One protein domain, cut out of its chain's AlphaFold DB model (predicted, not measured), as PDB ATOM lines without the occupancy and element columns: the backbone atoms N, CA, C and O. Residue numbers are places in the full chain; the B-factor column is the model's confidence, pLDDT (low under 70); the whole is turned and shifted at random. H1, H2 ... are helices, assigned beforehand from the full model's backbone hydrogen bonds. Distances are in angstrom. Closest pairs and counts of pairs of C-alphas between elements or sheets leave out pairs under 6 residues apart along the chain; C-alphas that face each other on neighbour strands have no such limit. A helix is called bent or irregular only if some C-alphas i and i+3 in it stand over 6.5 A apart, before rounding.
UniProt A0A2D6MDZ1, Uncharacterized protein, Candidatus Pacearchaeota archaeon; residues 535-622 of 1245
ATOM      1  N   ASP A 535      17.944 -21.239  20.650       74.62
ATOM      2  CA  ASP A 535      17.149 -20.216  19.984       74.62
ATOM      3  C   ASP A 535      18.113 -19.218  19.329       74.62
ATOM      4  O   ASP A 535      18.645 -18.311  19.973       74.62
ATOM      5  N   THR A 536      18.363 -19.398  18.030       69.62
ATOM      6  CA  THR A 536      19.305 -18.566  17.270       69.62
ATOM      7  C   THR A 536      18.944 -17.084  17.301       69.62
ATOM      8  O   THR A 536      19.843 -16.252  17.250       69.62
ATOM      9  N   ASP A 537      17.658 -16.728  17.416       63.31
ATOM     10  CA  ASP A 537      17.232 -15.325  17.496       63.31
ATOM     11  C   ASP A 537      17.653 -14.703  18.833       63.31
ATOM     12  O   ASP A 537      18.019 -13.527  18.901       63.31
ATOM     13  N   LYS A 538      17.602 -15.498  19.906       76.44
ATOM     14  CA  LYS A 538      18.042 -15.096  21.241       76.44
ATOM     15  C   LYS A 538      19.553 -15.049  21.340       76.44
ATOM     16  O   LYS A 538      20.077 -14.026  21.772       76.44
ATOM     17  N   VAL A 539      20.241 -16.080  20.862       76.44
ATOM     18  CA  VAL A 539      21.707 -16.119  20.817       76.44
ATOM     19  C   VAL A 539      22.260 -14.965  19.971       76.44
ATOM     20  O   VAL A 539      23.197 -14.300  20.393       76.44
ATOM     21  N   ALA A 540      21.646 -14.639  18.827       72.25
ATOM     22  CA  ALA A 540      22.092 -13.540  17.964       72.25
ATOM     23  C   ALA A 540      21.854 -12.133  18.546       72.25
ATOM     24  O   ALA A 540      22.403 -11.156  18.030       72.25
ATOM     25  N   SER A 541      21.029 -11.995  19.588       80.38
ATOM     26  CA  SER A 541      20.792 -10.699  20.231       80.38
ATOM     27  C   SER A 541      22.037 -10.218  20.996       80.38
ATOM     28  O   SER A 541      22.807 -11.052  21.465       80.38
ATOM     29  N   PRO A 542      22.250  -8.898  21.173       80.62
ATOM     30  CA  PRO A 542      23.398  -8.392  21.931       80.62
ATOM     31  C   PRO A 542      23.478  -8.965  23.352       80.62
ATOM     32  O   PRO A 542      24.547  -9.388  23.785       80.62
ATOM     33  N   ASP A 543      22.335  -9.039  24.041       83.75
ATOM     34  CA  ASP A 543      22.249  -9.566  25.405       83.75
ATOM     35  C   ASP A 543      22.467 -11.081  25.443       83.75
ATOM     36  O   ASP A 543      23.174 -11.582  26.313       83.75
ATOM     37  N   GLY A 544      21.902 -11.820  24.482       85.44
ATOM     38  CA  GLY A 544      22.077 -13.268  24.410       85.44
ATOM     39  C   GLY A 544      23.483 -13.686  23.986       85.44
ATOM     40  O   GLY A 544      24.008 -14.653  24.531       85.44
ATOM     41  N   ARG A 545      24.128 -12.925  23.092       86.50
ATOM     42  CA  ARG A 545      25.545 -13.100  22.759       86.50
ATOM     43  C   ARG A 545      26.406 -12.853  23.988       86.50
ATOM     44  O   ARG A 545      27.236 -13.697  24.282       86.50
ATOM     45  N   ARG A 546      26.195 -11.746  24.712       88.12
ATOM     46  CA  ARG A 546      26.943 -11.457  25.946       88.12
ATOM     47  C   ARG A 546      26.772 -12.585  26.961       88.12
ATOM     48  O   ARG A 546      27.761 -13.173  27.361       88.12
ATOM     49  N   LYS A 547      25.528 -12.978  27.253       91.75
ATOM     50  CA  LYS A 547      25.229 -14.087  28.168       91.75
ATOM     51  C   LYS A 547      25.914 -15.393  27.752       91.75
ATOM     52  O   LYS A 547      26.427 -16.100  28.610       91.75
ATOM     53  N   LEU A 548      25.904 -15.739  26.462       89.38
ATOM     54  CA  LEU A 548      26.586 -16.941  25.984       89.38
ATOM     55  C   LEU A 548      28.107 -16.829  26.150       89.38
ATOM     56  O   LEU A 548      28.717 -17.791  26.594       89.38
ATOM     57  N   MET A 549      28.703 -15.678  25.826       88.00
ATOM     58  CA  MET A 549      30.141 -15.453  26.005       88.00
ATOM     59  C   MET A 549      30.544 -15.536  27.477       88.00
ATOM     60  O   MET A 549      31.488 -16.249  27.783       88.00
ATOM     61  N   ASP A 550      29.781 -14.916  28.382       90.38
ATOM     62  CA  ASP A 550      30.030 -14.976  29.828       90.38
ATOM     63  C   ASP A 550      29.969 -16.431  30.343       90.38
ATOM     64  O   ASP A 550      30.766 -16.847  31.182       90.38
ATOM     65  N   LEU A 551      29.036 -17.240  29.818       91.25
ATOM     66  CA  LEU A 551      28.934 -18.664  30.153       91.25
ATOM     67  C   LEU A 551      30.111 -19.478  29.601       91.25
ATOM     68  O   LEU A 551      30.621 -20.344  30.308       91.25
ATOM     69  N   LEU A 552      30.557 -19.211  28.372       89.12
ATOM     70  CA  LEU A 552      31.730 -19.869  27.786       89.12
ATOM     71  C   LEU A 552      33.017 -19.492  28.539       89.12
ATOM     72  O   LEU A 552      33.816 -20.364  28.873       89.12
ATOM     73  N   GLU A 553      33.170 -18.222  28.906       87.94
ATOM     74  CA  GLU A 553      34.288 -17.736  29.714       87.94
ATOM     75  C   GLU A 553      34.298 -18.380  31.108       87.94
ATOM     76  O   GLU A 553      35.357 -18.771  31.596       87.94
ATOM     77  N   SER A 554      33.124 -18.605  31.713       89.00
ATOM     78  CA  SER A 554      33.014 -19.276  33.018       89.00
ATOM     79  C   SER A 554      33.539 -20.717  33.032       89.00
ATOM     80  O   SER A 554      33.914 -21.218  34.091       89.00
ATOM     81  N   ILE A 555      33.612 -21.364  31.863       86.56
ATOM     82  CA  ILE A 555      34.198 -22.699  31.678       86.56
ATOM     83  C   ILE A 555      35.593 -22.633  31.032       86.56
ATOM     84  O   ILE A 555      36.116 -23.626  30.530       86.56
ATOM     85  N   GLY A 556      36.233 -21.461  31.029       80.69
ATOM     86  CA  GLY A 556      37.587 -21.266  30.511       80.69
ATOM     87  C   GLY A 556      37.696 -21.315  28.984       80.69
ATOM     88  O   GLY A 556      38.788 -21.535  28.465       80.69
ATOM     89  N   ILE A 557      36.588 -21.139  28.258       82.81
ATOM     90  CA  ILE A 557      36.596 -20.942  26.807       82.81
ATOM     91  C   ILE A 557      36.568 -19.435  26.552       82.81
ATOM     92  O   ILE A 557      35.522 -18.794  26.627       82.81
ATOM     93  N   VAL A 558      37.733 -18.873  26.250       80.69
ATOM     94  CA  VAL A 558      37.928 -17.440  26.002       80.69
ATOM     95  C   VAL A 558      38.437 -17.194  24.586       80.69
ATOM     96  O   VAL A 558      38.958 -18.097  23.933       80.69
ATOM     97  N   ASN A 559      38.279 -15.958  24.106       74.62
ATOM     98  CA  ASN A 559      38.909 -15.512  22.866       74.62
ATOM     99  C   ASN A 559      40.402 -15.283  23.115       74.62
ATOM    100  O   ASN A 559      40.809 -14.175  23.465       74.62
ATOM    101  N   ASP A 560      41.194 -16.342  22.982       69.06
ATOM    102  CA  ASP A 560      42.643 -16.292  23.132       69.06
ATOM    103  C   ASP A 560      43.315 -16.351  21.750       69.06
ATOM    104  O   ASP A 560      43.244 -17.386  21.087       69.06
ATOM    105  N   PRO A 561      43.987 -15.273  21.306       59.34
ATOM    106  CA  PRO A 561      44.692 -15.252  20.027       59.34
ATOM    107  C   PRO A 561      45.894 -16.211  19.960       59.34
ATOM    108  O   PRO A 561      46.479 -16.352  18.891       59.34
ATOM    109  N   THR A 562      46.288 -16.837  21.075       55.94
ATOM    110  CA  THR A 562      47.365 -17.839  21.149       55.94
ATOM    111  C   THR A 562      46.861 -19.283  21.189       55.94
ATOM    112  O   THR A 562      47.667 -20.213  21.168       55.94
ATOM    113  N   ASN A 563      45.543 -19.493  21.246       60.00
ATOM    114  CA  ASN A 563      44.955 -20.824  21.287       60.00
ATOM    115  C   ASN A 563      44.681 -21.321  19.863       60.00
ATOM    116  O   ASN A 563      43.792 -20.816  19.186       60.00
ATOM    117  N   ASP A 564      45.396 -22.360  19.431       52.38
ATOM    118  CA  ASP A 564      45.214 -22.993  18.113       52.38
ATOM    119  C   ASP A 564      43.901 -23.814  17.997       52.38
ATOM    120  O   ASP A 564      43.686 -24.536  17.020       52.38
ATOM    121  N   LYS A 565      43.013 -23.752  19.004       64.50
ATOM    122  CA  LYS A 565      41.702 -24.430  19.054       64.50
ATOM    123  C   LYS A 565      40.540 -23.441  18.865       64.50
ATOM    124  O   LYS A 565      40.737 -22.250  18.686       64.50
ATOM    125  N   TYR A 566      39.307 -23.950  18.923       65.75
ATOM    126  CA  TYR A 566      38.085 -23.140  18.864       65.75
ATOM    127  C   TYR A 566      38.009 -22.111  19.994       65.75
ATOM    128  O   TYR A 566      38.054 -22.482  21.172       65.75
ATOM    129  N   ASP A 567      37.797 -20.849  19.630       76.06
ATOM    130  CA  ASP A 567      37.543 -19.773  20.581       76.06
ATOM    131  C   ASP A 567      36.035 -19.605  20.890       76.06
ATOM    132  O   ASP A 567      35.159 -20.272  20.322       76.06
ATOM    133  N   ALA A 568      35.694 -18.720  21.833       77.88
ATOM    134  CA  ALA A 568      34.296 -18.487  22.205       77.88
ATOM    135  C   ALA A 568      33.465 -17.912  21.036       77.88
ATOM    136  O   ALA A 568      32.258 -18.161  20.922       77.88
ATOM    137  N   THR A 569      34.110 -17.165  20.137       77.56
ATOM    138  CA  THR A 569      33.494 -16.574  18.944       77.56
ATOM    139  C   THR A 569      33.171 -17.627  17.891       77.56
ATOM    140  O   THR A 569      32.086 -17.588  17.301       77.56
ATOM    141  N   ASP A 570      34.040 -18.608  17.704       74.25
ATOM    142  CA  ASP A 570      33.836 -19.749  16.828       74.25
ATOM    143  C   ASP A 570      32.656 -20.582  17.303       74.25
ATOM    144  O   ASP A 570      31.765 -20.896  16.515       74.25
ATOM    145  N   ILE A 571      32.570 -20.862  18.605       76.44
ATOM    146  CA  ILE A 571      31.444 -21.600  19.191       76.44
ATOM    147  C   ILE A 571      30.125 -20.860  18.973       76.44
ATOM    148  O   ILE A 571      29.134 -21.458  18.545       76.44
ATOM    149  N   TYR A 572      30.111 -19.545  19.196       78.94
ATOM    150  CA  TYR A 572      28.956 -18.704  18.889       78.94
ATOM    151  C   TYR A 572      28.548 -18.796  17.411       78.94
ATOM    152  O   TYR A 572      27.367 -18.984  17.098       78.94
ATOM    153  N   ASN A 573      29.517 -18.723  16.498       71.62
ATOM    154  CA  ASN A 573      29.272 -18.826  15.063       71.62
ATOM    155  C   ASN A 573      28.754 -20.220  14.674       71.62
ATOM    156  O   ASN A 573      27.830 -20.324  13.866       71.62
ATOM    157  N   ILE A 574      29.277 -21.288  15.280       69.75
ATOM    158  CA  ILE A 574      28.809 -22.666  15.080       69.75
ATOM    159  C   ILE A 574      27.345 -22.808  15.511       69.75
ATOM    160  O   ILE A 574      26.524 -23.355  14.767       69.75
ATOM    161  N   ILE A 575      26.983 -22.269  16.679       70.75
ATOM    162  CA  ILE A 575      25.608 -22.305  17.197       70.75
ATOM    163  C   ILE A 575      24.639 -21.580  16.250       70.75
ATOM    164  O   ILE A 575      23.550 -22.086  15.966       70.75
ATOM    165  N   LEU A 576      25.026 -20.421  15.714       65.25
ATOM    166  CA  LEU A 576      24.190 -19.680  14.765       65.25
ATOM    167  C   LEU A 576      24.074 -20.371  13.403       65.25
ATOM    168  O   LEU A 576      22.984 -20.430  12.829       65.25
ATOM    169  N   ASN A 577      25.181 -20.903  12.887       59.03
ATOM    170  CA  ASN A 577      25.238 -21.483  11.547       59.03
ATOM    171  C   ASN A 577      24.559 -22.855  11.463       59.03
ATOM    172  O   ASN A 577      23.991 -23.186  10.423       59.03
ATOM    173  N   SER A 578      24.531 -23.610  12.562       54.81
ATOM    174  CA  SER A 578      23.812 -24.891  12.680       54.81
ATOM    175  C   SER A 578      22.284 -24.743  12.804       54.81
ATOM    176  O   SER A 578      21.553 -25.727  12.932       54.81
ATOM    177  N   GLY A 579      21.755 -23.512  12.799       55.25
ATOM    178  CA  GLY A 579      20.331 -23.266  13.051       55.25
ATOM    179  C   GLY A 579      19.908 -23.613  14.485       55.25
ATOM    180  O   GLY A 579      18.726 -23.871  14.734       55.25
ATOM    181  N   GLY A 580      20.875 -23.635  15.408       58.44
ATOM    182  CA  GLY A 580      20.691 -23.927  16.823       58.44
ATOM    183  C   GLY A 580      20.758 -25.409  17.197       58.44
ATOM    184  O   GLY A 580      20.591 -25.724  18.371       58.44
ATOM    185  N   PHE A 581      20.995 -26.328  16.255       61.62
ATOM    186  CA  PHE A 581      21.136 -27.758  16.549       61.62
ATOM    187  C   PHE A 581      22.597 -28.187  16.417       61.62
ATOM    188  O   PHE A 581      23.076 -28.431  15.320       61.62
ATOM    189  N   VAL A 582      23.307 -28.264  17.538       56.22
ATOM    190  CA  VAL A 582      24.777 -28.191  17.517       56.22
ATOM    191  C   VAL A 582      25.469 -29.549  17.538       56.22
ATOM    192  O   VAL A 582      26.595 -29.681  17.068       56.22
ATOM    193  N   SER A 583      24.787 -30.582  18.034       50.97
ATOM    194  CA  SER A 583      25.303 -31.950  17.967       50.97
ATOM    195  C   SER A 583      25.702 -32.257  16.510       50.97
ATOM    196  O   SER A 583      24.925 -31.975  15.601       50.97
ATOM    197  N   GLY A 584      26.887 -32.818  16.266       49.50
ATOM    198  CA  GLY A 584      27.304 -33.413  14.984       49.50
ATOM    199  C   GLY A 584      27.534 -32.502  13.761       49.50
ATOM    200  O   GLY A 584      27.853 -33.037  12.703       49.50
ATOM    201  N   ASP A 585      27.396 -31.174  13.850       58.12
ATOM    202  CA  ASP A 585      27.713 -30.269  12.729       58.12
ATOM    203  C   ASP A 585      29.177 -29.779  12.816       58.12
ATOM    204  O   ASP A 585      29.485 -28.806  13.498       58.12
ATOM    205  N   PHE A 586      30.099 -30.416  12.085       63.47
ATOM    206  CA  PHE A 586      31.543 -30.098  12.135       63.47
ATOM    207  C   PHE A 586      31.957 -28.950  11.225       63.47
ATOM    208  O   PHE A 586      31.710 -29.057  10.033       63.47
ATOM    209  N   THR A 587      32.568 -27.877  11.715       65.25
ATOM    210  CA  THR A 587      33.045 -26.713  10.933       65.25
ATOM    211  C   THR A 587      33.932 -27.076   9.731       65.25
ATOM    212  O   THR A 587      34.434 -28.190   9.619       65.25
ATOM    213  N   GLU A 588      34.102 -26.135   8.795       61.19
ATOM    214  CA  GLU A 588      35.042 -26.283   7.665       61.19
ATOM    215  C   GLU A 588      36.477 -26.487   8.185       61.19
ATOM    216  O   GLU A 588      37.177 -27.367   7.699       61.19
ATOM    217  N   SER A 589      36.869 -25.789   9.262       63.44
ATOM    218  CA  SER A 589      38.158 -25.995   9.934       63.44
ATOM    219  C   SER A 589      38.298 -27.397  10.539       63.44
ATOM    220  O   SER A 589      39.292 -28.058  10.254       63.44
ATOM    221  N   ALA A 590      37.298 -27.908  11.277       65.56
ATOM    222  CA  ALA A 590      37.305 -29.297  11.767       65.56
ATOM    223  C   ALA A 590      37.529 -30.304  10.638       65.56
ATOM    224  O   ALA A 590      38.313 -31.234  10.788       65.56
ATOM    225  N   ARG A 591      36.824 -30.136   9.516       63.22
ATOM    226  CA  ARG A 591      36.892 -31.074   8.389       63.22
ATOM    227  C   ARG A 591      38.213 -31.002   7.642       63.22
ATOM    228  O   ARG A 591      38.697 -32.045   7.224       63.22
ATOM    229  N   ASN A 592      38.790 -29.809   7.512       65.38
ATOM    230  CA  ASN A 592      40.103 -29.622   6.895       65.38
ATOM    231  C   ASN A 592      41.216 -30.285   7.718       65.38
ATOM    232  O   ASN A 592      42.176 -30.787   7.145       65.38
ATOM    233  N   ILE A 593      41.069 -30.319   9.046       69.81
ATOM    234  CA  ILE A 593      41.961 -31.066   9.947       69.81
ATOM    235  C   ILE A 593      41.668 -32.580   9.880       69.81
ATOM    236  O   ILE A 593      42.545 -33.398  10.134       69.81
ATOM    237  N   GLY A 594      40.448 -32.972   9.500       71.00
ATOM    238  CA  GLY A 594      40.037 -34.364   9.333       71.00
ATOM    239  C   GLY A 594      39.383 -34.941  10.590       71.00
ATOM    240  O   GLY A 594      38.667 -34.243  11.313       71.00
ATOM    241  N   ILE A 595      39.591 -36.236  10.839       76.94
ATOM    242  CA  ILE A 595      38.971 -36.959  11.965       76.94
ATOM    243  C   ILE A 595      39.316 -36.289  13.304       76.94
ATOM    244  O   ILE A 595      38.421 -36.083  14.123       76.94
ATOM    245  N   ASP A 596      40.564 -35.853  13.486       76.81
ATOM    246  CA  ASP A 596      41.042 -35.231  14.727       76.81
ATOM    247  C   ASP A 596      40.377 -33.873  15.004       76.81
ATOM    248  O   ASP A 596      40.013 -33.559  16.141       76.81
ATOM    249  N   GLY A 597      40.141 -33.070  13.962       76.50
ATOM    250  CA  GLY A 597      39.445 -31.787  14.088       76.50
ATOM    251  C   GLY A 597      37.963 -31.961  14.414       76.50
ATOM    252  O   GLY A 597      37.409 -31.220  15.231       76.50
ATOM    253  N   MET A 598      37.327 -32.972  13.813       75.44
ATOM    254  CA  MET A 598      35.947 -33.351  14.119       75.44
ATOM    255  C   MET A 598      35.821 -33.890  15.550       75.44
ATOM    256  O   MET A 598      34.926 -33.470  16.286       75.44
ATOM    257  N   GLN A 599      36.757 -34.731  15.986       79.50
ATOM    258  CA  GLN A 599      36.835 -35.230  17.357       79.50
ATOM    259  C   GLN A 599      36.999 -34.081  18.365       79.50
ATOM    260  O   GLN A 599      36.225 -33.980  19.316       79.50
ATOM    261  N   THR A 600      37.919 -33.151  18.101       78.94
ATOM    262  CA  THR A 600      38.167 -31.978  18.958       78.94
ATOM    263  C   THR A 600      36.919 -31.103  19.102       78.94
ATOM    264  O   THR A 600      36.582 -30.656  20.197       78.94
ATOM    265  N   GLN A 601      36.189 -30.863  18.005       77.50
ATOM    266  CA  GLN A 601      34.953 -30.080  18.061       77.50
ATOM    267  C   GLN A 601      33.841 -30.814  18.824       77.50
ATOM    268  O   GLN A 601      33.051 -30.183  19.526       77.50
ATOM    269  N   ARG A 602      33.758 -32.143  18.700       78.06
ATOM    270  CA  ARG A 602      32.809 -32.942  19.479       78.06
ATOM    271  C   ARG A 602      33.106 -32.824  20.969       78.06
ATOM    272  O   ARG A 602      32.208 -32.456  21.718       78.06
ATOM    273  N   GLU A 603      34.348 -33.060  21.378       80.94
ATOM    274  CA  GLU A 603      34.779 -32.954  22.777       80.94
ATOM    275  C   GLU A 603      34.489 -31.568  23.363       80.94
ATOM    276  O   GLU A 603      34.034 -31.461  24.499       80.94
ATOM    277  N   LEU A 604      34.650 -30.508  22.565       82.56
ATOM    278  CA  LEU A 604      34.276 -29.147  22.944       82.56
ATOM    279  C   LEU A 604      32.779 -29.006  23.258       82.56
ATOM    280  O   LEU A 604      32.413 -28.414  24.273       82.56
ATOM    281  N   PHE A 605      31.898 -29.546  22.411       80.50
ATOM    282  CA  PHE A 605      30.455 -29.480  22.656       80.50
ATOM    283  C   PHE A 605      29.998 -30.420  23.768       80.50
ATOM    284  O   PHE A 605      29.116 -30.042  24.535       80.50
ATOM    285  N   GLU A 606      30.623 -31.587  23.923       82.94
ATOM    286  CA  GLU A 606      30.396 -32.448  25.088       82.94
ATOM    287  C   GLU A 606      30.808 -31.741  26.384       82.94
ATOM    288  O   GLU A 606      30.100 -31.826  27.387       82.94
ATOM    289  N   ARG A 607      31.911 -30.985  26.359       85.69
ATOM    290  CA  ARG A 607      32.363 -30.164  27.484       85.69
ATOM    291  C   ARG A 607      31.356 -29.065  27.826       85.69
ATOM    292  O   ARG A 607      30.964 -28.947  28.982       85.69
ATOM    293  N   ILE A 608      30.876 -28.320  26.827       85.44
ATOM    294  CA  ILE A 608      29.802 -27.323  27.001       85.44
ATOM    295  C   ILE A 608      28.539 -27.974  27.580       85.44
ATOM    296  O   ILE A 608      27.885 -27.394  28.446       85.44
ATOM    297  N   GLU A 609      28.177 -29.171  27.112       84.00
ATOM    298  CA  GLU A 609      27.011 -29.895  27.618       84.00
ATOM    299  C   GLU A 609      27.169 -30.338  29.076       84.00
ATOM    300  O   GLU A 609      26.221 -30.205  29.850       84.00
ATOM    301  N   ARG A 610      28.357 -30.805  29.469       85.00
ATOM    302  CA  ARG A 610      28.645 -31.239  30.843       85.00
ATOM    303  C   ARG A 610      28.777 -30.076  31.825       85.00
ATOM    304  O   ARG A 610      28.279 -30.181  32.940       85.00
ATOM    305  N   GLU A 611      29.454 -28.997  31.433       86.94
ATOM    306  CA  GLU A 611      29.848 -27.921  32.356       86.94
ATOM    307  C   GLU A 611      28.827 -26.771  32.430       86.94
ATOM    308  O   GLU A 611      28.691 -26.147  33.482       86.94
ATOM    309  N   ILE A 612      28.064 -26.503  31.363       87.56
ATOM    310  CA  ILE A 612      27.004 -25.482  31.368       87.56
ATOM    311  C   ILE A 612      25.650 -26.182  31.461       87.56
ATOM    312  O   ILE A 612      25.280 -26.941  30.570       87.56
ATOM    313  N   SER A 613      24.869 -25.903  32.502       85.12
ATOM    314  CA  SER A 613      23.528 -26.480  32.682       85.12
ATOM    315  C   SER A 613      22.467 -25.848  31.764       85.12
ATOM    316  O   SER A 613      22.589 -24.705  31.306       85.12
ATOM    317  N   ARG A 614      21.360 -26.570  31.529       83.00
ATOM    318  CA  ARG A 614      20.202 -26.045  30.775       83.00
ATOM    319  C   ARG A 614      19.575 -24.820  31.444       83.00
ATOM    320  O   ARG A 614      19.132 -23.916  30.737       83.00
ATOM    321  N   ASP A 615      19.602 -24.762  32.773       81.56
ATOM    322  CA  ASP A 615      19.072 -23.638  33.549       81.56
ATOM    323  C   ASP A 615      19.906 -22.368  33.370       81.56
ATOM    324  O   ASP A 615      19.351 -21.284  33.175       81.56
ATOM    325  N   GLN A 616      21.239 -22.497  33.344       85.94
ATOM    326  CA  GLN A 616      22.143 -21.377  33.058       85.94
ATOM    327  C   GLN A 616      21.912 -20.812  31.651       85.94
ATOM    328  O   GLN A 616      21.823 -19.591  31.470       85.94
ATOM    329  N   LEU A 617      21.735 -21.686  30.652       85.00
ATOM    330  CA  LEU A 617      21.392 -21.268  29.289       85.00
ATOM    331  C   LEU A 617      20.023 -20.569  29.246       85.00
ATOM    332  O   LEU A 617      19.884 -19.512  28.620       85.00
ATOM    333  N   GLY A 618      19.031 -21.076  29.979       83.50
ATOM    334  CA  GLY A 618      17.727 -20.443  30.159       83.50
ATOM    335  C   GLY A 618      17.020 -20.166  28.829       83.50
ATOM    336  O   GLY A 618      16.775 -21.073  28.039       83.50
ATOM    337  N   ASP A 619      16.701 -18.898  28.554       80.69
ATOM    338  CA  ASP A 619      16.010 -18.477  27.327       80.69
ATOM    339  C   ASP A 619      16.885 -18.476  26.060       80.69
ATOM    340  O   ASP A 619      16.382 -18.147  24.985       80.69
ATOM    341  N   LEU A 620      18.166 -18.852  26.168       83.69
ATOM    342  CA  LEU A 620      19.016 -19.153  25.012       83.69
ATOM    343  C   LEU A 620      18.649 -20.492  24.362       83.69
ATOM    344  O   LEU A 620      18.995 -20.712  23.203       83.69
ATOM    345  N   LEU A 621      17.953 -21.377  25.083       81.81
ATOM    346  CA  LEU A 621      17.413 -22.616  24.537       81.81
ATOM    347  C   LEU A 621      15.970 -22.420  24.075       81.81
ATOM    348  O   LEU A 621      15.161 -21.716  24.682       81.81
ATOM    349  N   LEU A 622      15.634 -23.098  22.989       76.56
ATOM    350  CA  LEU A 622      14.289 -23.159  22.458       76.56
ATOM    351  C   LEU A 622      13.449 -24.021  23.407       76.56
ATOM    352  O   LEU A 622      13.781 -25.174  23.658       76.56
TER     353      LEU A 622
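This is residues 535 to 622 of the 1245 residues of an uncharacterized protein of Candidatus Pacearchaeota archaeon (UniProt A0A2D6MDZ1). The longest helix, H5, runs along one side of the domain as a bar, with short H4 at a corner beside its first turns, while four helices, H1, H2, H3 and H6, make a cluster at the other end. In that cluster H2 has H3 and H6 packed on it, and H1 meets these three helices; H5 comes near the cluster only at H2, and the long link of residues 555 to 567 loops between H2 and H3. The printed part has 88 residues, with six named helices in the order H1 to H6 and no named strand, in the class all helix. It is compact, with a radius of gyration of the C-alphas of 12.5 A and spans of 34 by 26 by 23 A.

H5, residues 595 to 611, touches H4, residues 588 to 593, with residues 596 to 601 alone. Their closest C-alphas are those of Ala 590 and Gly 597, 4.0 A apart, at a steep tilt of 60 degrees, opposite ways. H5 is close to H2, residues 542 to 554, but not clearly touching, with the closest C-alphas, Leu 552 and Ile 608, 7.7 A apart; their lines are about perpendicular at 84 degrees. H2 touches H3, residues 568 to 577, at a steep tilt of 51 degrees, opposite ways, with the closest C-alphas, Leu 552 and Ala 568, 6.3 A apart. H2 touches H6, residues 614 to 620, at a shallow tilt of 23 degrees, opposite ways, and the closest C-alphas are those of Gly 544 and Leu 620, 6.7 A apart. The helix packing is mostly crossed, at tilts that are not shallow, but only just: 1 of 3 pairs is at a shallow tilt. H1, residues 536 to 539, touches H2 only at the corner by their link, at residues 544 to 548 of H2 alone, closest at the C-alphas of Val 539 and Arg 545, 5.3 A. H1 also touches H3, at the C-alphas of Thr 536 and Leu 576, and H6, at those of Lys 538 and Leu 620, each closest pair 5.6 A apart. H3 and H5 are apart. Every O i to N i+4 pair is within hydrogen-bond range in H2, H3, H4 and H5; H6 has 1 of 3, with 3 of 4 O i to N i+3 pairs, and H1 is too short for an i+4 pair.

H5 spans 24.1 A from C-alpha 595 at (38.971, -36.959, 11.965) to C-alpha 611 at (29.848, -27.921, 32.356). H2 spans 18.3 A and H3 14.3 A, while H6 spans 9.1 A, H4 8.7 A and H1 4.9 A. H1 begins at C-alpha 536, (19.305, -18.566, 17.270), and H6 ends at C-alpha 620, (19.016, -19.153, 25.012). H6 is irregular, with C-alphas 616 and 619 8.9 A apart.

The C-alphas farthest apart, those of Asp 543 and Ile 595, are 34.8 A apart, while those of the first and last printed residues, Asp 535 and Leu 622, are 4.8 A apart. The printed part has no cut. The link from H2 to H3 is long, with 13 residues. Mean pLDDT of the printed part is 75.1; 28 residues are under 70, among them 560 to 566 and 576 to 593.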